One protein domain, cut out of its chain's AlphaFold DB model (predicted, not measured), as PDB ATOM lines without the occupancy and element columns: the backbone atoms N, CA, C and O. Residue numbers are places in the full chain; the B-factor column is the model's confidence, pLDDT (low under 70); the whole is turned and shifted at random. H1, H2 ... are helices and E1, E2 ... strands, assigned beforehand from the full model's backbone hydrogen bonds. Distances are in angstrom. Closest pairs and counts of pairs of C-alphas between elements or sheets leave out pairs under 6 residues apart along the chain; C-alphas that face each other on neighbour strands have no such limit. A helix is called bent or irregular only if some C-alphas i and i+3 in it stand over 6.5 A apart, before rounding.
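AT A GLANCE: This is residues 40 to 147, 156 to 193 and 200 to 211 of the 299 residues of the protein "Hypothetical protein" of Neobodo designis (UniProt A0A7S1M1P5). Two curled, strongly twisted sheets, E3-E2-E1-E5-E6 and E4-E9-E7-E8, make a flattened, loosely closed barrel: E6 and E8 meet along one seam, E2 and E3 meet E4 and E9 at the other. The helix H3 crosses one end of it, with the short H1 and H2 at that same end. The 158 printed residues run E1 E2 E3 E4 E5 E6 H1 H2 E7 E8 H3 E9, three named helices and nine named strands, class mixed. The first sheet is antiparallel throughout, the second mixed. The whole is compact, with a radius of gyration of the C-alphas of 16.2 A, yet elongated, spanning 52 by 31 by 28 A.

IN THESE COORDINATES: Find C-alpha 40 at (-33.189, 39.733, -5.608); from there E1 runs 23.7 A to residue 47. E2, residues 56 to 63, spans 20.2 A; E3 is residues 68 to 70 and E4 residues 77 to 80. E5, residues 91 to 97, spans 20.4 A, and E6, residues 108 to 114, 17.0 A. H1 is residues 116 to 119 and H2 residues 122 to 125. E7, residues 132 to 141, covers 28.1 A; E8 is residues 159 to 164. Look for H3 from C-alpha 175 at (-4.242, 28.873, 15.869) to residue 189, 20.5 A. E9, residues 202 to 211, runs 27.1 A to C-alpha 211 at (-33.081, 38.795, 11.812).

HOW THE PARTS SIT: Start at E1, E2 and E3, a meander, each strand the antiparallel neighbour of the one before; E1 and E2 form a hairpin, with N 43 and O 59 at 2.9 A, and so do E2 and E3, with N 69 and O 62 at 2.9 A. On the other side of E1, E5 is antiparallel, N 44 and O 94 at 2.8 A. E5 and E6 form a hairpin, N 95 and O 110 at 2.8 A. Between the sheets, the closest C-alphas of E6 and E8 are Ala 110 and Gly 161, 5.0 A; those of E3 and E9 are Val 68 and Ala 210, 5.8 A; those of E2 and E4 are Lys 58 and Thr 78, 5.9 A. E8 and E7 are antiparallel, N 138 and O 163 at 2.8 A; E7 and E9 are parallel at 22 degrees, N 135 and O 205 at 2.8 A; E9 and E4 are antiparallel, N 78 and O 204 at 3.1 A. H1 only grazes both sheets; H2 and H3 are on neither. H3 is close to but not clearly touching H1, C-alphas 117 and 178 at 6.6 A, and likewise H2, C-alphas 125 and 181 at 5.7 A. H3 has 9 of 11 O i to N i+4 pairs within hydrogen-bond range; H1 and H2 are too short for such a pair. H3 is neither bent nor irregular, but only just: C-alphas 177 and 180 are 6.2 A apart.

THE WHOLE: The two C-alphas farthest apart, Ala 146 and Arg 191, are 54.3 A apart. Residues 148 to 155 and 194 to 199 are not printed; the gaps between C-alphas are 7.0 A and 7.9 A. Of the links printed whole, none is long. The mean pLDDT of the printed part is 70.5, and 82 residues are under 70, among them 65 to 85, 120 to 134, 165 to 193 and 200 to 211.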
ATOM      1  N   SER A  40     -34.273  40.712  -5.478       89.50
ATOM      2  CA  SER A  40     -33.189  39.733  -5.608       89.50
ATOM      3  C   SER A  40     -31.823  40.356  -5.307       89.50
ATOM      4  O   SER A  40     -31.443  41.397  -5.856       89.50
ATOM      5  N   TYR A  41     -31.073  39.695  -4.430       90.56
ATOM      6  CA  TYR A  41     -29.732  40.079  -3.996       90.56
ATOM      7  C   TYR A  41     -28.773  38.908  -4.183       90.56
ATOM      8  O   TYR A  41     -29.164  37.752  -4.053       90.56
ATOM      9  N   VAL A  42     -27.491  39.182  -4.400       92.00
ATOM     10  CA  VAL A  42     -26.458  38.145  -4.459       92.00
ATOM     11  C   VAL A  42     -25.557  38.254  -3.237       92.00
ATOM     12  O   VAL A  42     -24.957  39.296  -2.959       92.00
ATOM     13  N   LEU A  43     -25.443  37.146  -2.508       91.12
ATOM     14  CA  LEU A  43     -24.394  36.933  -1.525       91.12
ATOM     15  C   LEU A  43     -23.119  36.541  -2.274       91.12
ATOM     16  O   LEU A  43     -23.111  35.569  -3.030       91.12
ATOM     17  N   GLN A  44     -22.036  37.272  -2.040       92.50
ATOM     18  CA  GLN A  44     -20.720  36.988  -2.603       92.50
ATOM     19  C   GLN A  44     -19.691  36.788  -1.495       92.50
ATOM     20  O   GLN A  44     -19.788  37.384  -0.417       92.50
ATOM     21  N   TYR A  45     -18.674  35.980  -1.780       90.38
ATOM     22  CA  TYR A  45     -17.549  35.746  -0.880       90.38
ATOM     23  C   TYR A  45     -16.210  36.058  -1.543       90.38
ATOM     24  O   TYR A  45     -16.074  36.016  -2.765       90.38
ATOM     25  N   SER A  46     -15.212  36.375  -0.726       90.69
ATOM     26  CA  SER A  46     -13.819  36.503  -1.144       90.69
ATOM     27  C   SER A  46     -12.915  35.915  -0.068       90.69
ATOM     28  O   SER A  46     -13.156  36.100   1.129       90.69
ATOM     29  N   VAL A  47     -11.881  35.192  -0.490       87.06
ATOM     30  CA  VAL A  47     -10.902  34.557   0.397       87.06
ATOM     31  C   VAL A  47      -9.537  35.162   0.102       87.06
ATOM     32  O   VAL A  47      -9.085  35.125  -1.043       87.06
ATOM     33  N   GLY A  48      -8.872  35.690   1.127       86.06
ATOM     34  CA  GLY A  48      -7.480  36.125   1.019       86.06
ATOM     35  C   GLY A  48      -7.233  37.632   1.046       86.06
ATOM     36  O   GLY A  48      -8.131  38.467   1.180       86.06
ATOM     37  N   ASN A  49      -5.950  37.961   0.909       86.12
ATOM     38  CA  ASN A  49      -5.395  39.315   0.861       86.12
ATOM     39  C   ASN A  49      -5.250  39.873  -0.566       86.12
ATOM     40  O   ASN A  49      -4.588  40.893  -0.760       86.12
ATOM     41  N   ALA A  50      -5.866  39.229  -1.565       87.69
ATOM     42  CA  ALA A  50      -5.911  39.746  -2.930       87.69
ATOM     43  C   ALA A  50      -6.442  41.191  -2.942       87.69
ATOM     44  O   ALA A  50      -7.430  41.511  -2.273       87.69
ATOM     45  N   THR A  51      -5.752  42.061  -3.679       90.88
ATOM     46  CA  THR A  51      -6.074  43.485  -3.801       90.88
ATOM     47  C   THR A  51      -6.028  43.854  -5.289       90.88
ATOM     48  O   THR A  51      -4.934  43.878  -5.847       90.88
ATOM     49  N   PRO A  52      -7.179  44.101  -5.947       90.38
ATOM     50  CA  PRO A  52      -8.535  44.038  -5.395       90.38
ATOM     51  C   PRO A  52      -8.948  42.609  -4.974       90.38
ATOM     52  O   PRO A  52      -8.437  41.626  -5.515       90.38
ATOM     53  N   PRO A  53      -9.871  42.468  -4.003       91.31
ATOM     54  CA  PRO A  53     -10.406  41.168  -3.612       91.31
ATOM     55  C   PRO A  53     -11.199  40.539  -4.761       91.31
ATOM     56  O   PRO A  53     -12.116  41.154  -5.303       91.31
ATOM     57  N   VAL A  54     -10.875  39.288  -5.096       91.38
ATOM     58  CA  VAL A  54     -11.632  38.500  -6.076       91.38
ATOM     59  C   VAL A  54     -12.913  38.016  -5.406       91.38
ATOM     60  O   VAL A  54     -12.861  37.185  -4.495       91.38
ATOM     61  N   TRP A  55     -14.051  38.554  -5.832       92.06
ATOM     62  CA  TRP A  55     -15.369  38.144  -5.356       92.06
ATOM     63  C   TRP A  55     -15.920  37.007  -6.211       92.06
ATOM     64  O   TRP A  55     -15.715  36.970  -7.421       92.06
ATOM     65  N   ARG A  56     -16.612  36.068  -5.568       89.56
ATOM     66  CA  ARG A  56     -17.283  34.934  -6.207       89.56
ATOM     67  C   ARG A  56     -18.732  34.881  -5.738       89.56
ATOM     68  O   ARG A  56     -19.001  35.159  -4.566       89.56
ATOM     69  N   HIS A  57     -19.649  34.525  -6.635       88.00
ATOM     70  CA  HIS A  57     -21.043  34.240  -6.282       88.00
ATOM     71  C   HIS A  57     -21.098  33.124  -5.227       88.00
ATOM     72  O   HIS A  57     -20.304  32.180  -5.269       88.00
ATOM     73  N   LYS A  58     -21.984  33.284  -4.237       83.81
ATOM     74  CA  LYS A  58     -22.218  32.303  -3.174       83.81
ATOM     75  C   LYS A  58     -23.644  31.756  -3.170       83.81
ATOM     76  O   LYS A  58     -23.832  30.559  -2.984       83.81
ATOM     77  N   ALA A  59     -24.623  32.649  -3.269       84.31
ATOM     78  CA  ALA A  59     -26.046  32.329  -3.288       84.31
ATOM     79  C   ALA A  59     -26.846  33.537  -3.792       84.31
ATOM     80  O   ALA A  59     -26.475  34.681  -3.511       84.31
ATOM     81  N   THR A  60     -27.975  33.287  -4.452       87.06
ATOM     82  CA  THR A  60     -28.981  34.317  -4.744       87.06
ATOM     83  C   THR A  60     -30.060  34.296  -3.658       87.06
ATOM     84  O   THR A  60     -30.543  33.235  -3.249       87.06
ATOM     85  N   LEU A  61     -30.395  35.473  -3.134       85.06
ATOM     86  CA  LEU A  61     -31.286  35.698  -2.002       85.06
ATOM     87  C   LEU A  61     -32.511  36.484  -2.472       85.06
ATOM     88  O   LEU A  61     -32.402  37.664  -2.804       85.06
ATOM     89  N   LEU A  62     -33.680  35.855  -2.417       86.12
ATOM     90  CA  LEU A  62     -34.960  36.522  -2.609       86.12
ATOM     91  C   LEU A  62     -35.444  37.093  -1.276       86.12
ATOM     92  O   LEU A  62     -35.729  36.361  -0.319       86.12
ATOM     93  N   VAL A  63     -35.555  38.415  -1.214       80.25
ATOM     94  CA  VAL A  63     -36.097  39.140  -0.068       80.25
ATOM     95  C   VAL A  63     -37.529  39.553  -0.389       80.25
ATOM     96  O   VAL A  63     -37.804  40.329  -1.300       80.25
ATOM     97  N   THR A  64     -38.458  39.021   0.397       79.25
ATOM     98  CA  THR A  64     -39.860  39.452   0.445       79.25
ATOM     99  C   THR A  64     -40.095  40.293   1.699       79.25
ATOM    100  O   THR A  64     -39.293  40.262   2.636       79.25
ATOM    101  N   GLU A  65     -41.230  40.992   1.772       68.62
ATOM    102  CA  GLU A  65     -41.588  41.891   2.884       68.62
ATOM    103  C   GLU A  65     -41.486  41.253   4.288       68.62
ATOM    104  O   GLU A  65     -41.248  41.947   5.284       68.62
ATOM    105  N   HIS A  66     -41.633  39.927   4.379       64.50
ATOM    106  CA  HIS A  66     -41.630  39.186   5.644       64.50
ATOM    107  C   HIS A  66     -40.572  38.080   5.738       64.50
ATOM    108  O   HIS A  66     -40.385  37.527   6.822       64.50
ATOM    109  N   ARG A  67     -39.913  37.691   4.636       66.31
ATOM    110  CA  ARG A  67     -39.005  36.528   4.609       66.31
ATOM    111  C   ARG A  67     -37.858  36.729   3.626       66.31
ATOM    112  O   ARG A  67     -38.090  37.096   2.478       66.31
ATOM    113  N   VAL A  68     -36.649  36.379   4.056       65.38
ATOM    114  CA  VAL A  68     -35.546  36.039   3.149       65.38
ATOM    115  C   VAL A  68     -35.657  34.551   2.835       65.38
ATOM    116  O   VAL A  68     -35.816  33.741   3.752       65.38
ATOM    117  N   ARG A  69     -35.577  34.186   1.558       66.56
ATOM    118  CA  ARG A  69     -35.408  32.806   1.097       66.56
ATOM    119  C   ARG A  69     -34.221  32.765   0.131       66.56
ATOM    120  O   ARG A  69     -34.137  33.652  -0.713       66.56
ATOM    121  N   PRO A  70     -33.307  31.782   0.218       62.50
ATOM    122  CA  PRO A  70     -32.469  31.474  -0.936       62.50
ATOM    123  C   PRO A  70     -33.396  31.088  -2.097       62.50
ATOM    124  O   PRO A  70     -34.391  30.396  -1.870       62.50
ATOM    125  N   GLU A  71     -33.110  31.589  -3.298       56.00
ATOM    126  CA  GLU A  71     -33.925  31.322  -4.495       56.00
ATOM    127  C   GLU A  71     -33.958  29.822  -4.805       56.00
ATOM    128  O   GLU A  71     -35.018  29.219  -4.954       56.00
ATOM    129  N   ASP A  72     -32.776  29.218  -4.745       49.09
ATOM    130  CA  ASP A  72     -32.540  27.798  -4.908       49.09
ATOM    131  C   ASP A  72     -32.170  27.153  -3.570       49.09
ATOM    132  O   ASP A  72     -31.064  27.313  -3.045       49.09
ATOM    133  N   THR A  73     -33.056  26.312  -3.042       42.06
ATOM    134  CA  THR A  73     -32.683  25.352  -1.991       42.06
ATOM    135  C   THR A  73     -31.787  24.225  -2.521       42.06
ATOM    136  O   THR A  73     -31.137  23.554  -1.724       42.06
ATOM    137  N   ALA A  74     -31.708  24.043  -3.845       35.00
ATOM    138  CA  ALA A  74     -30.818  23.085  -4.504       35.00
ATOM    139  C   ALA A  74     -29.369  23.600  -4.649       35.00
ATOM    140  O   ALA A  74     -28.431  22.827  -4.464       35.00
ATOM    141  N   SER A  75     -29.169  24.900  -4.910       40.31
ATOM    142  CA  SER A  75     -27.846  25.543  -5.038       40.31
ATOM    143  C   SER A  75     -27.353  26.208  -3.744       40.31
ATOM    144  O   SER A  75     -26.321  26.875  -3.729       40.31
ATOM    145  N   ALA A  76     -28.024  25.949  -2.613       46.22
ATOM    146  CA  ALA A  76     -27.600  26.386  -1.277       46.22
ATOM    147  C   ALA A  76     -26.218  25.842  -0.847       46.22
ATOM    148  O   ALA A  76     -25.698  26.233   0.201       46.22
ATOM    149  N   TRP A  77     -25.631  24.951  -1.647       45.00
ATOM    150  CA  TRP A  77     -24.278  24.432  -1.533       45.00
ATOM    151  C   TRP A  77     -23.342  25.157  -2.494       45.00
ATOM    152  O   TRP A  77     -23.334  24.868  -3.690       45.00
ATOM    153  N   THR A  78     -22.487  26.035  -1.974       48.62
ATOM    154  CA  THR A  78     -21.341  26.531  -2.747       48.62
ATOM    155  C   THR A  78     -20.051  25.883  -2.289       48.62
ATOM    156  O   THR A  78     -19.716  25.846  -1.108       48.62
ATOM    157  N   TYR A  79     -19.285  25.383  -3.252       50.66
ATOM    158  CA  TYR A  79     -17.947  24.873  -3.008       50.66
ATOM    159  C   TYR A  79     -16.988  26.054  -2.815       50.66
ATOM    160  O   TYR A  79     -16.676  26.768  -3.770       50.66
ATOM    161  N   ALA A  80     -16.492  26.258  -1.591       54.03
ATOM    162  CA  ALA A  80     -15.230  26.975  -1.437       54.03
ATOM    163  C   ALA A  80     -14.083  25.994  -1.637       54.03
ATOM    164  O   ALA A  80     -14.043  24.917  -1.036       54.03
ATOM    165  N   ASP A  81     -13.099  26.413  -2.424       59.34
ATOM    166  CA  ASP A  81     -11.825  25.721  -2.447       59.34
ATOM    167  C   ASP A  81     -11.080  25.964  -1.122       59.34
ATOM    168  O   ASP A  81     -10.490  27.024  -0.888       59.34
ATOM    169  N   VAL A  82     -11.093  24.954  -0.249       59.75
ATOM    170  CA  VAL A  82     -10.382  24.945   1.043       59.75
ATOM    171  C   VAL A  82      -8.870  25.081   0.858       59.75
ATOM    172  O   VAL A  82      -8.182  25.547   1.766       59.75
ATOM    173  N   ARG A  83      -8.330  24.748  -0.322       60.41
ATOM    174  CA  ARG A  83      -6.913  24.970  -0.655       60.41
ATOM    175  C   ARG A  83      -6.571  26.472  -0.661       60.41
ATOM    176  O   ARG A  83      -5.427  26.839  -0.396       60.41
ATOM    177  N   GLY A  84      -7.562  27.336  -0.908       63.94
ATOM    178  CA  GLY A  84      -7.452  28.795  -0.817       63.94
ATOM    179  C   GLY A  84      -7.585  29.361   0.604       63.94
ATOM    180  O   GLY A  84      -7.091  30.459   0.865       63.94
ATOM    181  N   LEU A  85      -8.200  28.627   1.540       69.06
ATOM    182  CA  LEU A  85      -8.224  29.012   2.951       69.06
ATOM    183  C   LEU A  85      -6.822  28.806   3.538       69.06
ATOM    184  O   LEU A  85      -6.310  27.689   3.594       69.06
ATOM    185  N   ARG A  86      -6.192  29.895   3.981       72.81
ATOM    186  CA  ARG A  86      -4.934  29.873   4.736       72.81
ATOM    187  C   ARG A  86      -5.125  30.608   6.050       72.81
ATOM    188  O   ARG A  86      -5.974  31.492   6.159       72.81
ATOM    189  N   ASP A  87      -4.302  30.256   7.021       69.69
ATOM    190  CA  ASP A  87      -4.257  30.959   8.293       69.69
ATOM    191  C   ASP A  87      -3.922  32.456   8.111       69.69
ATOM    192  O   ASP A  87      -3.237  32.846   7.157       69.69
ATOM    193  N   GLY A  88      -4.487  33.305   8.971       74.12
ATOM    194  CA  GLY A  88      -4.382  34.769   8.909       74.12
ATOM    195  C   GLY A  88      -5.021  35.461   7.689       74.12
ATOM    196  O   GLY A  88      -5.021  36.690   7.624       74.12
ATOM    197  N   GLN A  89      -5.572  34.730   6.713       83.19
ATOM    198  CA  GLN A  89      -6.259  35.327   5.561       83.19
ATOM    199  C   GLN A  89      -7.701  35.713   5.918       83.19
ATOM    200  O   GLN A  89      -8.417  34.881   6.458       83.19
ATOM    201  N   PRO A  90      -8.203  36.911   5.581       84.81
ATOM    202  CA  PRO A  90      -9.580  37.280   5.875       84.81
ATOM    203  C   PRO A  90     -10.553  36.522   4.962       84.81
ATOM    204  O   PRO A  90     -10.408  36.529   3.736       84.81
ATOM    205  N   TYR A  91     -11.592  35.941   5.561       86.94
ATOM    206  CA  TYR A  91     -12.794  35.519   4.851       86.94
ATOM    207  C   TYR A  91     -13.757  36.706   4.786       86.94
ATOM    208  O   TYR A  91     -14.119  37.276   5.816       86.94
ATOM    209  N   ARG A  92     -14.148  37.135   3.586       91.81
ATOM    210  CA  ARG A  92     -14.995  38.318   3.383       91.81
ATOM    211  C   ARG A  92     -16.320  37.891   2.773       91.81
ATOM    212  O   ARG A  92     -16.330  37.122   1.816       91.81
ATOM    213  N   LEU A  93     -17.417  38.434   3.286       91.88
ATOM    214  CA  LEU A  93     -18.757  38.277   2.724       91.88
ATOM    215  C   LEU A  93     -19.329  39.656   2.393       91.88
ATOM    216  O   LEU A  93     -19.132  40.605   3.156       91.88
ATOM    217  N   ARG A  94     -20.047  39.766   1.273       94.31
ATOM    218  CA  ARG A  94     -20.827  40.959   0.914       94.31
ATOM    219  C   ARG A  94     -22.166  40.583   0.290       94.31
ATOM    220  O   ARG A  94     -22.287  39.514  -0.301       94.31
ATOM    221  N   VAL A  95     -23.140  41.477   0.400       92.50
ATOM    222  CA  VAL A  95     -24.442  41.384  -0.269       92.50
ATOM    223  C   VAL A  95     -24.597  42.580  -1.196       92.50
ATOM    224  O   VAL A  95     -24.420  43.722  -0.769       92.50
ATOM    225  N   VAL A  96     -24.909  42.294  -2.455       94.50
ATOM    226  CA  VAL A  96     -25.096  43.255  -3.553       94.50
ATOM    227  C   VAL A  96     -26.461  43.019  -4.211       94.50
ATOM    228  O   VAL A  96     -27.056  41.959  -4.001       94.50
ATOM    229  N   ALA A  97     -26.984  43.972  -4.984       91.31
ATOM    230  CA  ALA A  97     -28.177  43.718  -5.802       91.31
ATOM    231  C   ALA A  97     -27.853  42.661  -6.868       91.31
ATOM    232  O   ALA A  97     -26.722  42.608  -7.354       91.31
ATOM    233  N   ALA A  98     -28.824  41.830  -7.257       88.88
ATOM    234  CA  ALA A  98     -28.569  40.791  -8.257       88.88
ATOM    235  C   ALA A  98     -28.158  41.365  -9.625       88.88
ATOM    236  O   ALA A  98     -27.225  40.856 -10.235       88.88
ATOM    237  N   GLY A  99     -28.776  42.473 -10.056       89.50
ATOM    238  CA  GLY A  99     -28.396  43.182 -11.287       89.50
ATOM    239  C   GLY A  99     -27.015  43.851 -11.243       89.50
ATOM    240  O   GLY A  99     -26.441  44.116 -12.293       89.50
ATOM    241  N   ASP A 100     -26.455  44.067 -10.047       89.38
ATOM    242  CA  ASP A 100     -25.141  44.689  -9.858       89.38
ATOM    243  C   ASP A 100     -24.020  43.656  -9.662       89.38
ATOM    244  O   ASP A 100     -22.863  44.044  -9.551       89.38
ATOM    245  N   ALA A 101     -24.319  42.357  -9.557       88.19
ATOM    246  CA  ALA A 101     -23.390  41.376  -8.983       88.19
ATOM    247  C   ALA A 101     -22.004  41.326  -9.662       88.19
ATOM    248  O   ALA A 101     -20.992  41.170  -8.970       88.19
ATOM    249  N   ASP A 102     -21.972  41.521 -10.982       89.50
ATOM    250  CA  ASP A 102     -20.767  41.498 -11.820       89.50
ATOM    251  C   ASP A 102     -20.277  42.903 -12.229       89.50
ATOM    252  O   ASP A 102     -19.335  43.042 -13.012       89.50
ATOM    253  N   ALA A 103     -20.882  43.968 -11.690       89.81
ATOM    254  CA  ALA A 103     -20.435  45.336 -11.925       89.81
ATOM    255  C   ALA A 103     -19.046  45.589 -11.311       89.81
ATOM    256  O   ALA A 103     -18.690  45.059 -10.256       89.81
ATOM    257  N   SER A 104     -18.264  46.474 -11.939       88.12
ATOM    258  CA  SER A 104     -16.927  46.857 -11.458       88.12
ATOM    259  C   SER A 104     -16.955  47.572 -10.100       88.12
ATOM    260  O   SER A 104     -16.020  47.436  -9.311       88.12
ATOM    261  N   ASN A 105     -18.039  48.296  -9.807       89.69
ATOM    262  CA  ASN A 105     -18.296  48.946  -8.525       89.69
ATOM    263  C   ASN A 105     -19.757  48.700  -8.093       89.69
ATOM    264  O   ASN A 105     -20.610  49.566  -8.292       89.69
ATOM    265  N   PRO A 106     -20.075  47.503  -7.570       92.00
ATOM    266  CA  PRO A 106     -21.446  47.098  -7.277       92.00
ATOM    267  C   PRO A 106     -21.947  47.749  -5.987       92.00
ATOM    268  O   PRO A 106     -21.169  47.917  -5.040       92.00
ATOM    269  N   HIS A 107     -23.241  48.064  -5.893       89.38
ATOM    270  CA  HIS A 107     -23.781  48.637  -4.662       89.38
ATOM    271  C   HIS A 107     -23.791  47.595  -3.530       89.38
ATOM    272  O   HIS A 107     -24.504  46.590  -3.582       89.38
ATOM    273  N   VAL A 108     -22.977  47.822  -2.494       92.25
ATOM    274  CA  VAL A 108     -22.827  46.907  -1.351       92.25
ATOM    275  C   VAL A 108     -23.767  47.311  -0.218       92.25
ATOM    276  O   VAL A 108     -23.503  48.269   0.502       92.25
ATOM    277  N   PHE A 109     -24.823  46.523  -0.013       90.44
ATOM    278  CA  PHE A 109     -25.819  46.730   1.047       90.44
ATOM    279  C   PHE A 109     -25.310  46.320   2.433       90.44
ATOM    280  O   PHE A 109     -25.587  46.966   3.441       90.44
ATOM    281  N   ALA A 110     -24.557  45.221   2.488       90.50
ATOM    282  CA  ALA A 110     -23.956  44.715   3.712       90.50
ATOM    283  C   ALA A 110     -22.614  44.054   3.394       90.50
ATOM    284  O   ALA A 110     -22.467  43.388   2.369       90.50
ATOM    285  N   SER A 111     -21.639  44.184   4.291       93.19
ATOM    286  CA  SER A 111     -20.405  43.400   4.228       93.19
ATOM    287  C   SER A 111     -19.900  43.057   5.622       93.19
ATOM    288  O   SER A 111     -20.181  43.769   6.584       93.19
ATOM    289  N   ALA A 112     -19.163  41.957   5.724       90.06
ATOM    290  CA  ALA A 112     -18.520  41.533   6.955       90.06
ATOM    291  C   ALA A 112     -17.210  40.792   6.657       90.06
ATOM    292  O   ALA A 112     -16.988  40.276   5.555       90.06
ATOM    293  N   ARG A 113     -16.326  40.758   7.654       90.06
ATOM    294  CA  ARG A 113     -15.041  40.058   7.607       90.06
ATOM    295  C   ARG A 113     -14.973  39.097   8.784       90.06
ATOM    296  O   ARG A 113     -15.318  39.472   9.900       90.06
ATOM    297  N   PHE A 114     -14.510  37.887   8.521       84.75
ATOM    298  CA  PHE A 114     -14.423  36.795   9.477       84.75
ATOM    299  C   PHE A 114     -13.037  36.155   9.408       84.75
ATOM    300  O   PHE A 114     -12.366  36.194   8.372       84.75
ATOM    301  N   SER A 115     -12.617  35.535  10.509       82.38
ATOM    302  CA  SER A 115     -11.491  34.605  10.474       82.38
ATOM    303  C   SER A 115     -11.937  33.297   9.800       82.38
ATOM    304  O   SER A 115     -13.020  32.812  10.129       82.38
ATOM    305  N   PRO A 116     -11.128  32.669   8.925       75.44
ATOM    306  CA  PRO A 116     -11.387  31.338   8.371       75.44
ATOM    307  C   PRO A 116     -11.729  30.289   9.431       75.44
ATOM    308  O   PRO A 116     -12.498  29.370   9.160       75.44
ATOM    309  N   CYS A 117     -11.219  30.461  10.653       74.69
ATOM    310  CA  CYS A 117     -11.560  29.633  11.800       74.69
ATOM    311  C   CYS A 117     -13.067  29.488  12.035       74.69
ATOM    312  O   CYS A 117     -13.516  28.401  12.381       74.69
ATOM    313  N   THR A 118     -13.862  30.549  11.837       74.12
ATOM    314  CA  THR A 118     -15.307  30.513  12.134       74.12
ATOM    315  C   THR A 118     -16.090  29.605  11.183       74.12
ATOM    316  O   THR A 118     -17.266  29.351  11.428       74.12
ATOM    317  N   LEU A 119     -15.456  29.146  10.097       71.62
ATOM    318  CA  LEU A 119     -16.019  28.215   9.117       71.62
ATOM    319  C   LEU A 119     -15.860  26.747   9.543       71.62
ATOM    320  O   LEU A 119     -16.615  25.898   9.074       71.62
ATOM    321  N   LEU A 120     -14.892  26.441  10.415       67.81
ATOM    322  CA  LEU A 120     -14.636  25.090  10.914       67.81
ATOM    323  C   LEU A 120     -15.255  24.916  12.305       67.81
ATOM    324  O   LEU A 120     -14.934  25.631  13.251       67.81
ATOM    325  N   THR A 121     -16.119  23.919  12.454       61.38
ATOM    326  CA  THR A 121     -16.745  23.568  13.737       61.38
ATOM    327  C   THR A 121     -15.860  22.620  14.540       61.38
ATOM    328  O   THR A 121     -15.265  21.707  13.971       61.38
ATOM    329  N   ALA A 122     -15.824  22.763  15.871       49.81
ATOM    330  CA  ALA A 122     -14.957  21.980  16.764       49.81
ATOM    331  C   ALA A 122     -15.041  20.444  16.573       49.81
ATOM    332  O   ALA A 122     -14.062  19.733  16.783       49.81
ATOM    333  N   LYS A 123     -16.181  19.911  16.104       51.81
ATOM    334  CA  LYS A 123     -16.347  18.472  15.825       51.81
ATOM    335  C   LYS A 123     -15.636  17.983  14.556       51.81
ATOM    336  O   LYS A 123     -15.324  16.802  14.470       51.81
ATOM    337  N   GLN A 124     -15.339  18.859  13.594       54.72
ATOM    338  CA  GLN A 124     -14.619  18.502  12.361       54.72
ATOM    339  C   GLN A 124     -13.110  18.294  12.578       54.72
ATOM    340  O   GLN A 124     -12.439  17.740  11.716       54.72
ATOM    341  N   TYR A 125     -12.585  18.693  13.740       52.31
ATOM    342  CA  TYR A 125     -11.193  18.471  14.140       52.31
ATOM    343  C   TYR A 125     -10.952  17.029  14.628       52.31
ATOM    344  O   TYR A 125      -9.820  16.552  14.637       52.31
ATOM    345  N   ALA A 126     -12.011  16.306  15.009       50.09
ATOM    346  CA  ALA A 126     -11.931  14.948  15.537       50.09
ATOM    347  C   ALA A 126     -11.895  13.897  14.410       50.09
ATOM    348  O   ALA A 126     -12.898  13.237  14.132       50.09
ATOM    349  N   ASN A 127     -10.728  13.747  13.768       50.91
ATOM    350  CA  ASN A 127     -10.310  12.624  12.899       50.91
ATOM    351  C   ASN A 127     -11.223  12.218  11.721       50.91
ATOM    352  O   ASN A 127     -10.923  11.257  11.013       50.91
ATOM    353  N   THR A 128     -12.310  12.939  11.467       53.00
ATOM    354  CA  THR A 128     -13.300  12.592  10.444       53.00
ATOM    355  C   THR A 128     -12.987  13.384   9.174       53.00
ATOM    356  O   THR A 128     -12.819  14.601   9.269       53.00
ATOM    357  N   PRO A 129     -12.904  12.763   7.980       55.66
ATOM    358  CA  PRO A 129     -12.691  13.512   6.746       55.66
ATOM    359  C   PRO A 129     -13.814  14.541   6.561       55.66
ATOM    360  O   PRO A 129     -14.999  14.202   6.561       55.66
ATOM    361  N   LEU A 130     -13.418  15.806   6.423       56.16
ATOM    362  CA  LEU A 130     -14.289  16.958   6.212       56.16
ATOM    363  C   LEU A 130     -15.063  16.810   4.889       56.16
ATOM    364  O   LEU A 130     -14.583  17.213   3.835       56.16
ATOM    365  N   LYS A 131     -16.268  16.224   4.947       53.50
ATOM    366  CA  LYS A 131     -17.167  16.080   3.783       53.50
ATOM    367  C   LYS A 131     -17.884  17.385   3.401       53.50
ATOM    368  O   LYS A 131     -18.294  17.548   2.261       53.50
ATOM    369  N   GLY A 132     -18.025  18.313   4.344       57.19
ATOM    370  CA  GLY A 132     -18.659  19.616   4.143       57.19
ATOM    371  C   GLY A 132     -18.623  20.463   5.414       57.19
ATOM    372  O   GLY A 132     -18.416  19.932   6.511       57.19
ATOM    373  N   THR A 133     -18.832  21.770   5.272       63.66
ATOM    374  CA  THR A 133     -19.114  22.718   6.364       63.66
ATOM    375  C   THR A 133     -20.505  23.314   6.178       63.66
ATOM    376  O   THR A 133     -21.040  23.372   5.076       63.66
ATOM    377  N   TYR A 134     -21.118  23.768   7.266       63.91
ATOM    378  CA  TYR A 134     -22.381  24.496   7.199       63.91
ATOM    379  C   TYR A 134     -22.153  25.901   7.733       63.91
ATOM    380  O   TYR A 134     -21.829  26.077   8.908       63.91
ATOM    381  N   GLU A 135     -22.345  26.895   6.877       72.31
ATOM    382  CA  GLU A 135     -22.345  28.294   7.270       72.31
ATOM    383  C   GLU A 135     -23.776  28.752   7.529       72.31
ATOM    384  O   GLU A 135     -24.638  28.759   6.650       72.31
ATOM    385  N   ARG A 136     -24.032  29.190   8.758       73.62
ATOM    386  CA  ARG A 136     -25.260  29.908   9.089       73.62
ATOM    387  C   ARG A 136     -24.954  31.392   9.022       73.62
ATOM    388  O   ARG A 136     -24.085  31.870   9.745       73.62
ATOM    389  N   ILE A 137     -25.655  32.120   8.164       79.06
ATOM    390  CA  ILE A 137     -25.447  33.553   7.956       79.06
ATOM    391  C   ILE A 137     -26.721  34.279   8.385       79.06
ATOM    392  O   ILE A 137     -27.798  34.087   7.824       79.06
ATOM    393  N   GLY A 138     -26.599  35.121   9.404       80.94
ATOM    394  CA  GLY A 138     -27.662  36.028   9.807       80.94
ATOM    395  C   GLY A 138     -27.651  37.255   8.910       80.94
ATOM    396  O   GLY A 138     -26.645  37.966   8.864       80.94
ATOM    397  N   LEU A 139     -28.770  37.520   8.241       82.25
ATOM    398  CA  LEU A 139     -28.972  38.746   7.476       82.25
ATOM    399  C   LEU A 139     -29.904  39.668   8.265       82.25
ATOM    400  O   LEU A 139     -31.059  39.322   8.523       82.25
ATOM    401  N   ALA A 140     -29.394  40.830   8.663       82.88
ATOM    402  CA  ALA A 140     -30.213  41.891   9.225       82.88
ATOM    403  C   ALA A 140     -30.861  42.659   8.069       82.88
ATOM    404  O   ALA A 140     -30.167  43.142   7.170       82.88
ATOM    405  N   LEU A 141     -32.189  42.747   8.090       80.81
ATOM    406  CA  LEU A 141     -32.945  43.580   7.162       80.81
ATOM    407  C   LEU A 141     -33.276  44.917   7.817       80.81
ATOM    408  O   LEU A 141     -33.541  44.985   9.021       80.81
ATOM    409  N   SER A 142     -33.360  45.973   7.013       79.69
ATOM    410  CA  SER A 142     -33.950  47.227   7.457       79.69
ATOM    411  C   SER A 142     -35.397  47.016   7.929       79.69
ATOM    412  O   SER A 142     -36.122  46.115   7.480       79.69
ATOM    413  N   ALA A 143     -35.860  47.907   8.808       74.69
ATOM    414  CA  ALA A 143     -37.292  48.163   8.908       74.69
ATOM    415  C   ALA A 143     -37.828  48.563   7.513       74.69
ATOM    416  O   ALA A 143     -37.061  49.144   6.732       74.69
ATOM    417  N   PRO A 144     -39.099  48.274   7.171       68.12
ATOM    418  CA  PRO A 144     -39.679  48.708   5.906       68.12
ATOM    419  C   PRO A 144     -39.721  50.236   5.886       68.12
ATOM    420  O   PRO A 144     -40.583  50.850   6.518       68.12
ATOM    421  N   ARG A 145     -38.764  50.860   5.200       60.34
ATOM    422  CA  ARG A 145     -38.793  52.299   4.959       60.34
ATOM    423  C   ARG A 145     -39.628  52.538   3.708       60.34
ATOM    424  O   ARG A 145     -39.565  51.764   2.753       60.34
ATOM    425  N   ALA A 146     -40.416  53.608   3.720       51.28
ATOM    426  CA  ALA A 146     -40.800  54.220   2.461       51.28
ATOM    427  C   ALA A 146     -39.492  54.716   1.832       51.28
ATOM    428  O   ALA A 146     -38.803  55.540   2.427       51.28
ATOM    429  N   VAL A 147     -39.104  54.122   0.705       50.88
ATOM    430  CA  VAL A 147     -38.084  54.718  -0.160       50.88
ATOM    431  C   VAL A 147     -38.755  55.933  -0.792       50.88
ATOM    432  O   VAL A 147     -39.924  55.827  -1.167       50.88
ATOM    433  N   LYS A 156     -39.652  48.782   0.422       71.81
ATOM    434  CA  LYS A 156     -38.586  47.783   0.265       71.81
ATOM    435  C   LYS A 156     -37.839  47.563   1.577       71.81
ATOM    436  O   LYS A 156     -37.600  48.496   2.349       71.81
ATOM    437  N   ARG A 157     -37.447  46.312   1.830       77.62
ATOM    438  CA  ARG A 157     -36.474  45.963   2.872       77.62
ATOM    439  C   ARG A 157     -35.130  45.721   2.210       77.62
ATOM    440  O   ARG A 157     -34.974  44.747   1.479       77.62
ATOM    441  N   VAL A 158     -34.164  46.577   2.510       83.38
ATOM    442  CA  VAL A 158     -32.775  46.376   2.093       83.38
ATOM    443  C   VAL A 158     -32.010  45.617   3.181       83.38
ATOM    444  O   VAL A 158     -32.278  45.821   4.371       83.38
ATOM    445  N   PRO A 159     -31.059  44.739   2.826       84.12
ATOM    446  CA  PRO A 159     -30.069  44.239   3.770       84.12
ATOM    447  C   PRO A 159     -29.291  45.406   4.393       84.12
ATOM    448  O   PRO A 159     -28.941  46.357   3.701       84.12
ATOM    449  N   THR A 160     -29.021  45.339   5.695       86.19
ATOM    450  CA  THR A 160     -28.290  46.390   6.436       86.19
ATOM    451  C   THR A 160     -27.128  45.854   7.259       86.19
ATOM    452  O   THR A 160     -26.266  46.616   7.687       86.19
ATOM    453  N   GLY A 161     -27.079  44.544   7.490       82.94
ATOM    454  CA  GLY A 161     -26.005  43.912   8.239       82.94
ATOM    455  C   GLY A 161     -25.910  42.425   7.938       82.94
ATOM    456  O   GLY A 161     -26.903  41.773   7.613       82.94
ATOM    457  N   LEU A 162     -24.702  41.887   8.059       85.75
ATOM    458  CA  LEU A 162     -24.414  40.475   7.851       85.75
ATOM    459  C   LEU A 162     -23.563  39.966   9.015       85.75
ATOM    460  O   LEU A 162     -22.546  40.569   9.353       85.75
ATOM    461  N   ARG A 163     -23.978  38.858   9.631       82.12
ATOM    462  CA  ARG A 163     -23.271  38.220  10.752       82.12
ATOM    463  C   ARG A 163     -23.124  36.722  10.516       82.12
ATOM    464  O   ARG A 163     -24.050  36.084  10.021       82.12
ATOM    465  N   MET A 164     -21.999  36.140  10.919       78.75
ATOM    466  CA  MET A 164     -21.873  34.685  10.988       78.75
ATOM    467  C   MET A 164     -22.632  34.194  12.226       78.75
ATOM    468  O   MET A 164     -22.312  34.581  13.345       78.75
ATOM    469  N   MET A 165     -23.636  33.345  12.036       67.38
ATOM    470  CA  MET A 165     -24.382  32.672  13.106       67.38
ATOM    471  C   MET A 165     -23.752  31.308  13.414       67.38
ATOM    472  O   MET A 165     -24.427  30.281  13.435       67.38
ATOM    473  N   SER A 166     -22.434  31.296  13.627       65.50
ATOM    474  CA  SER A 166     -21.758  30.107  14.144       65.50
ATOM    475  C   SER A 166     -22.269  29.808  15.553       65.50
ATOM    476  O   SER A 166     -22.479  30.725  16.339       65.50
ATOM    477  N   ASN A 167     -22.408  28.532  15.913       51.97
ATOM    478  CA  ASN A 167     -22.675  28.141  17.304       51.97
ATOM    479  C   ASN A 167     -21.431  28.309  18.211       51.97
ATOM    480  O   ASN A 167     -21.486  27.981  19.389       51.97
ATOM    481  N   PHE A 168     -20.308  28.776  17.649       55.12
ATOM    482  CA  PHE A 168     -18.981  28.845  18.267       55.12
ATOM    483  C   PHE A 168     -18.378  30.261  18.189       55.12
ATOM    484  O   PHE A 168     -17.179  30.403  17.969       55.12
ATOM    485  N   VAL A 169     -19.197  31.319  18.299       50.22
ATOM    486  CA  VAL A 169     -18.723  32.716  18.142       50.22
ATOM    487  C   VAL A 169     -17.625  33.078  19.156       50.22
ATOM    488  O   VAL A 169     -16.708  33.813  18.804       50.22
ATOM    489  N   ASP A 170     -17.683  32.503  20.363       44.50
ATOM    490  CA  ASP A 170     -16.844  32.902  21.503       44.50
ATOM    491  C   ASP A 170     -15.759  31.883  21.900       44.50
ATOM    492  O   ASP A 170     -14.914  32.178  22.746       44.50
ATOM    493  N   THR A 171     -15.721  30.688  21.295       50.34
ATOM    494  CA  THR A 171     -14.567  29.793  21.484       50.34
ATOM    495  C   THR A 171     -13.414  30.311  20.641       50.34
ATOM    496  O   THR A 171     -13.417  30.139  19.419       50.34
ATOM    497  N   VAL A 172     -12.452  30.952  21.312       52.50
ATOM    498  CA  VAL A 172     -11.198  31.465  20.750       52.50
ATOM    499  C   VAL A 172     -10.662  30.496  19.698       52.50
ATOM    500  O   VAL A 172     -10.447  29.319  19.985       52.50
ATOM    501  N   CYS A 173     -10.425  30.989  18.479       57.22
ATOM    502  CA  CYS A 173      -9.687  30.200  17.505       57.22
ATOM    503  C   CYS A 173      -8.236  30.092  17.960       57.22
ATOM    504  O   CYS A 173      -7.405  30.948  17.651       57.22
ATOM    505  N   GLU A 174      -7.927  29.026  18.688       60.56
ATOM    506  CA  GLU A 174      -6.547  28.648  18.914       60.56
ATOM    507  C   GLU A 174      -5.936  28.231  17.578       60.56
ATOM    508  O   GLU A 174      -6.243  27.180  17.009       60.56
ATOM    509  N   LEU A 175      -5.035  29.079  17.083       60.22
ATOM    510  CA  LEU A 175      -4.242  28.873  15.869       60.22
ATOM    511  C   LEU A 175      -3.605  27.471  15.825       60.22
ATOM    512  O   LEU A 175      -3.553  26.820  14.781       60.22
ATOM    513  N   ALA A 176      -3.180  26.994  17.002       63.16
ATOM    514  CA  ALA A 176      -2.602  25.677  17.241       63.16
ATOM    515  C   ALA A 176      -3.552  24.510  16.907       63.16
ATOM    516  O   ALA A 176      -3.083  23.450  16.502       63.16
ATOM    517  N   VAL A 177      -4.867  24.706  17.032       62.66
ATOM    518  CA  VAL A 177      -5.907  23.718  16.700       62.66
ATOM    519  C   VAL A 177      -6.335  23.858  15.232       62.66
ATOM    520  O   VAL A 177      -6.550  22.855  14.548       62.66
ATOM    521  N   PHE A 178      -6.380  25.089  14.708       64.69
ATOM    522  CA  PHE A 178      -6.728  25.380  13.311       64.69
ATOM    523  C   PHE A 178      -5.699  24.852  12.300       64.69
ATOM    524  O   PHE A 178      -6.066  24.156  11.349       64.69
ATOM    525  N   ALA A 179      -4.408  25.134  12.494       67.81
ATOM    526  CA  ALA A 179      -3.379  24.814  11.504       67.81
ATOM    527  C   ALA A 179      -3.218  23.299  11.201       67.81
ATOM    528  O   ALA A 179      -3.061  22.958  10.023       67.81
ATOM    529  N   PRO A 180      -3.280  22.365  12.179       68.75
ATOM    530  CA  PRO A 180      -3.249  20.926  11.904       68.75
ATOM    531  C   PRO A 180      -4.480  20.436  11.134       68.75
ATOM    532  O   PRO A 180      -4.328  19.721  10.142       68.75
ATOM    533  N   ALA A 181      -5.685  20.857  11.533       65.00
ATOM    534  CA  ALA A 181      -6.923  20.444  10.872       65.00
ATOM    535  C   ALA A 181      -7.034  21.010   9.451       65.00
ATOM    536  O   ALA A 181      -7.424  20.286   8.536       65.00
ATOM    537  N   LEU A 182      -6.600  22.257   9.227       66.62
ATOM    538  CA  LEU A 182      -6.502  22.828   7.885       66.62
ATOM    539  C   LEU A 182      -5.523  22.030   7.009       66.62
ATOM    540  O   LEU A 182      -5.873  21.670   5.887       66.62
ATOM    541  N   LYS A 183      -4.334  21.677   7.523       69.19
ATOM    542  CA  LYS A 183      -3.378  20.815   6.800       69.19
ATOM    543  C   LYS A 183      -3.967  19.436   6.488       69.19
ATOM    544  O   LYS A 183      -3.744  18.916   5.397       69.19
ATOM    545  N   GLN A 184      -4.730  18.844   7.407       69.25
ATOM    546  CA  GLN A 184      -5.404  17.560   7.191       69.25
ATOM    547  C   GLN A 184      -6.515  17.666   6.135       69.25
ATOM    548  O   GLN A 184      -6.582  16.816   5.246       69.25
ATOM    549  N   ALA A 185      -7.321  18.729   6.170       64.06
ATOM    550  CA  ALA A 185      -8.353  19.017   5.174       64.06
ATOM    551  C   ALA A 185      -7.751  19.257   3.781       64.06
ATOM    552  O   ALA A 185      -8.198  18.659   2.806       64.06
ATOM    553  N   GLN A 186      -6.682  20.055   3.684       67.75
ATOM    554  CA  GLN A 186      -5.948  20.295   2.438       67.75
ATOM    555  C   GLN A 186      -5.301  19.010   1.898       67.75
ATOM    556  O   GLN A 186      -5.371  18.745   0.699       67.75
ATOM    557  N   LYS A 187      -4.731  18.165   2.769       68.06
ATOM    558  CA  LYS A 187      -4.166  16.857   2.390       68.06
ATOM    559  C   LYS A 187      -5.237  15.867   1.919       68.06
ATOM    560  O   LYS A 187      -4.967  15.089   1.009       68.06
ATOM    561  N   ALA A 188      -6.434  15.893   2.506       62.72
ATOM    562  CA  ALA A 188      -7.576  15.105   2.041       62.72
ATOM    563  C   ALA A 188      -8.082  15.613   0.679       62.72
ATOM    564  O   ALA A 188      -8.182  14.834  -0.266       62.72
ATOM    565  N   ALA A 189      -8.281  16.927   0.544       55.69
ATOM    566  CA  ALA A 189      -8.698  17.577  -0.699       55.69
ATOM    567  C   ALA A 189      -7.664  17.459  -1.835       55.69
ATOM    568  O   ALA A 189      -8.026  17.615  -2.995       55.69
ATOM    569  N   GLY A 190      -6.386  17.216  -1.526       49.25
ATOM    570  CA  GLY A 190      -5.328  16.932  -2.504       49.25
ATOM    571  C   GLY A 190      -5.128  15.444  -2.825       49.25
ATOM    572  O   GLY A 190      -4.377  15.133  -3.741       49.25
ATOM    573  N   ARG A 191      -5.763  14.527  -2.078       43.22
ATOM    574  CA  ARG A 191      -5.746  13.072  -2.342       43.22
ATOM    575  C   ARG A 191      -6.975  12.566  -3.092       43.22
ATOM    576  O   ARG A 191      -6.949  11.448  -3.592       43.22
ATOM    577  N   LEU A 192      -8.033  13.363  -3.138       36.16
ATOM    578  CA  LEU A 192      -9.147  13.158  -4.048       36.16
ATOM    579  C   LEU A 192      -8.713  13.666  -5.425       36.16
ATOM    580  O   LEU A 192      -8.654  14.878  -5.646       36.16
ATOM    581  N   GLU A 193      -8.393  12.746  -6.339       31.53
ATOM    582  CA  GLU A 193      -8.414  13.086  -7.763       31.53
ATOM    583  C   GLU A 193      -9.806  13.637  -8.120       31.53
ATOM    584  O   GLU A 193     -10.810  13.210  -7.534       31.53
ATOM    585  N   THR A 200     -15.248  17.273  -5.754       38.72
ATOM    586  CA  THR A 200     -14.542  16.910  -4.506       38.72
ATOM    587  C   THR A 200     -14.075  18.118  -3.673       38.72
ATOM    588  O   THR A 200     -13.091  18.059  -2.930       38.72
ATOM    589  N   GLY A 201     -14.796  19.238  -3.773       41.16
ATOM    590  CA  GLY A 201     -14.658  20.382  -2.885       41.16
ATOM    591  C   GLY A 201     -15.432  20.182  -1.581       41.16
ATOM    592  O   GLY A 201     -16.359  19.382  -1.487       41.16
ATOM    593  N   LEU A 202     -15.088  20.973  -0.568       42.09
ATOM    594  CA  LEU A 202     -15.869  21.040   0.661       42.09
ATOM    595  C   LEU A 202     -17.222  21.694   0.354       42.09
ATOM    596  O   LEU A 202     -17.281  22.885   0.042       42.09
ATOM    597  N   GLN A 203     -18.302  20.921   0.445       46.50
ATOM    598  CA  GLN A 203     -19.657  21.446   0.295       46.50
ATOM    599  C   GLN A 203     -19.933  22.444   1.428       46.50
ATOM    600  O   GLN A 203     -19.921  22.044   2.595       46.50
ATOM    601  N   MET A 204     -20.165  23.726   1.114       50.22
ATOM    602  CA  MET A 204     -20.573  24.722   2.111       50.22
ATOM    603  C   MET A 204     -22.059  25.035   1.985       50.22
ATOM    604  O   MET A 204     -22.476  25.746   1.070       50.22
ATOM    605  N   GLY A 205     -22.857  24.510   2.912       50.44
ATOM    606  CA  GLY A 205     -24.291  24.781   2.960       50.44
ATOM    607  C   GLY A 205     -24.553  26.144   3.592       50.44
ATOM    608  O   GLY A 205     -24.140  26.361   4.733       50.44
ATOM    609  N   VAL A 206     -25.241  27.047   2.892       56.47
ATOM    610  CA  VAL A 206     -25.621  28.368   3.415       56.47
ATOM    611  C   VAL A 206     -27.055  28.354   3.936       56.47
ATOM    612  O   VAL A 206     -28.013  28.263   3.173       56.47
ATOM    613  N   VAL A 207     -27.217  28.539   5.247       58.66
ATOM    614  CA  VAL A 207     -28.528  28.805   5.859       58.66
ATOM    615  C   VAL A 207     -28.626  30.293   6.166       58.66
ATOM    616  O   VAL A 207     -27.967  30.778   7.088       58.66
ATOM    617  N   VAL A 208     -29.453  31.021   5.410       58.56
ATOM    618  CA  VAL A 208     -29.730  32.438   5.679       58.56
ATOM    619  C   VAL A 208     -30.923  32.574   6.613       58.56
ATOM    620  O   VAL A 208     -32.028  32.144   6.283       58.56
ATOM    621  N   GLN A 209     -30.715  33.210   7.766       66.06
ATOM    622  CA  GLN A 209     -31.794  33.554   8.688       66.06
ATOM    623  C   GLN A 209     -31.990  35.069   8.720       66.06
ATOM    624  O   GLN A 209     -31.072  35.823   9.051       66.06
ATOM    625  N   ALA A 210     -33.205  35.509   8.393       60.50
ATOM    626  CA  ALA A 210     -33.611  36.896   8.550       60.50
ATOM    627  C   ALA A 210     -33.709  37.230  10.044       60.50
ATOM    628  O   ALA A 210     -34.511  36.632  10.765       60.50
ATOM    629  N   ALA A 211     -32.908  38.186  10.504       59.09
ATOM    630  CA  ALA A 211     -33.081  38.795  11.812       59.09
ATOM    631  C   ALA A 211     -33.836  40.116  11.632       59.09
ATOM    632  O   ALA A 211     -33.313  41.056  11.029       59.09
TER     633      ALA A 211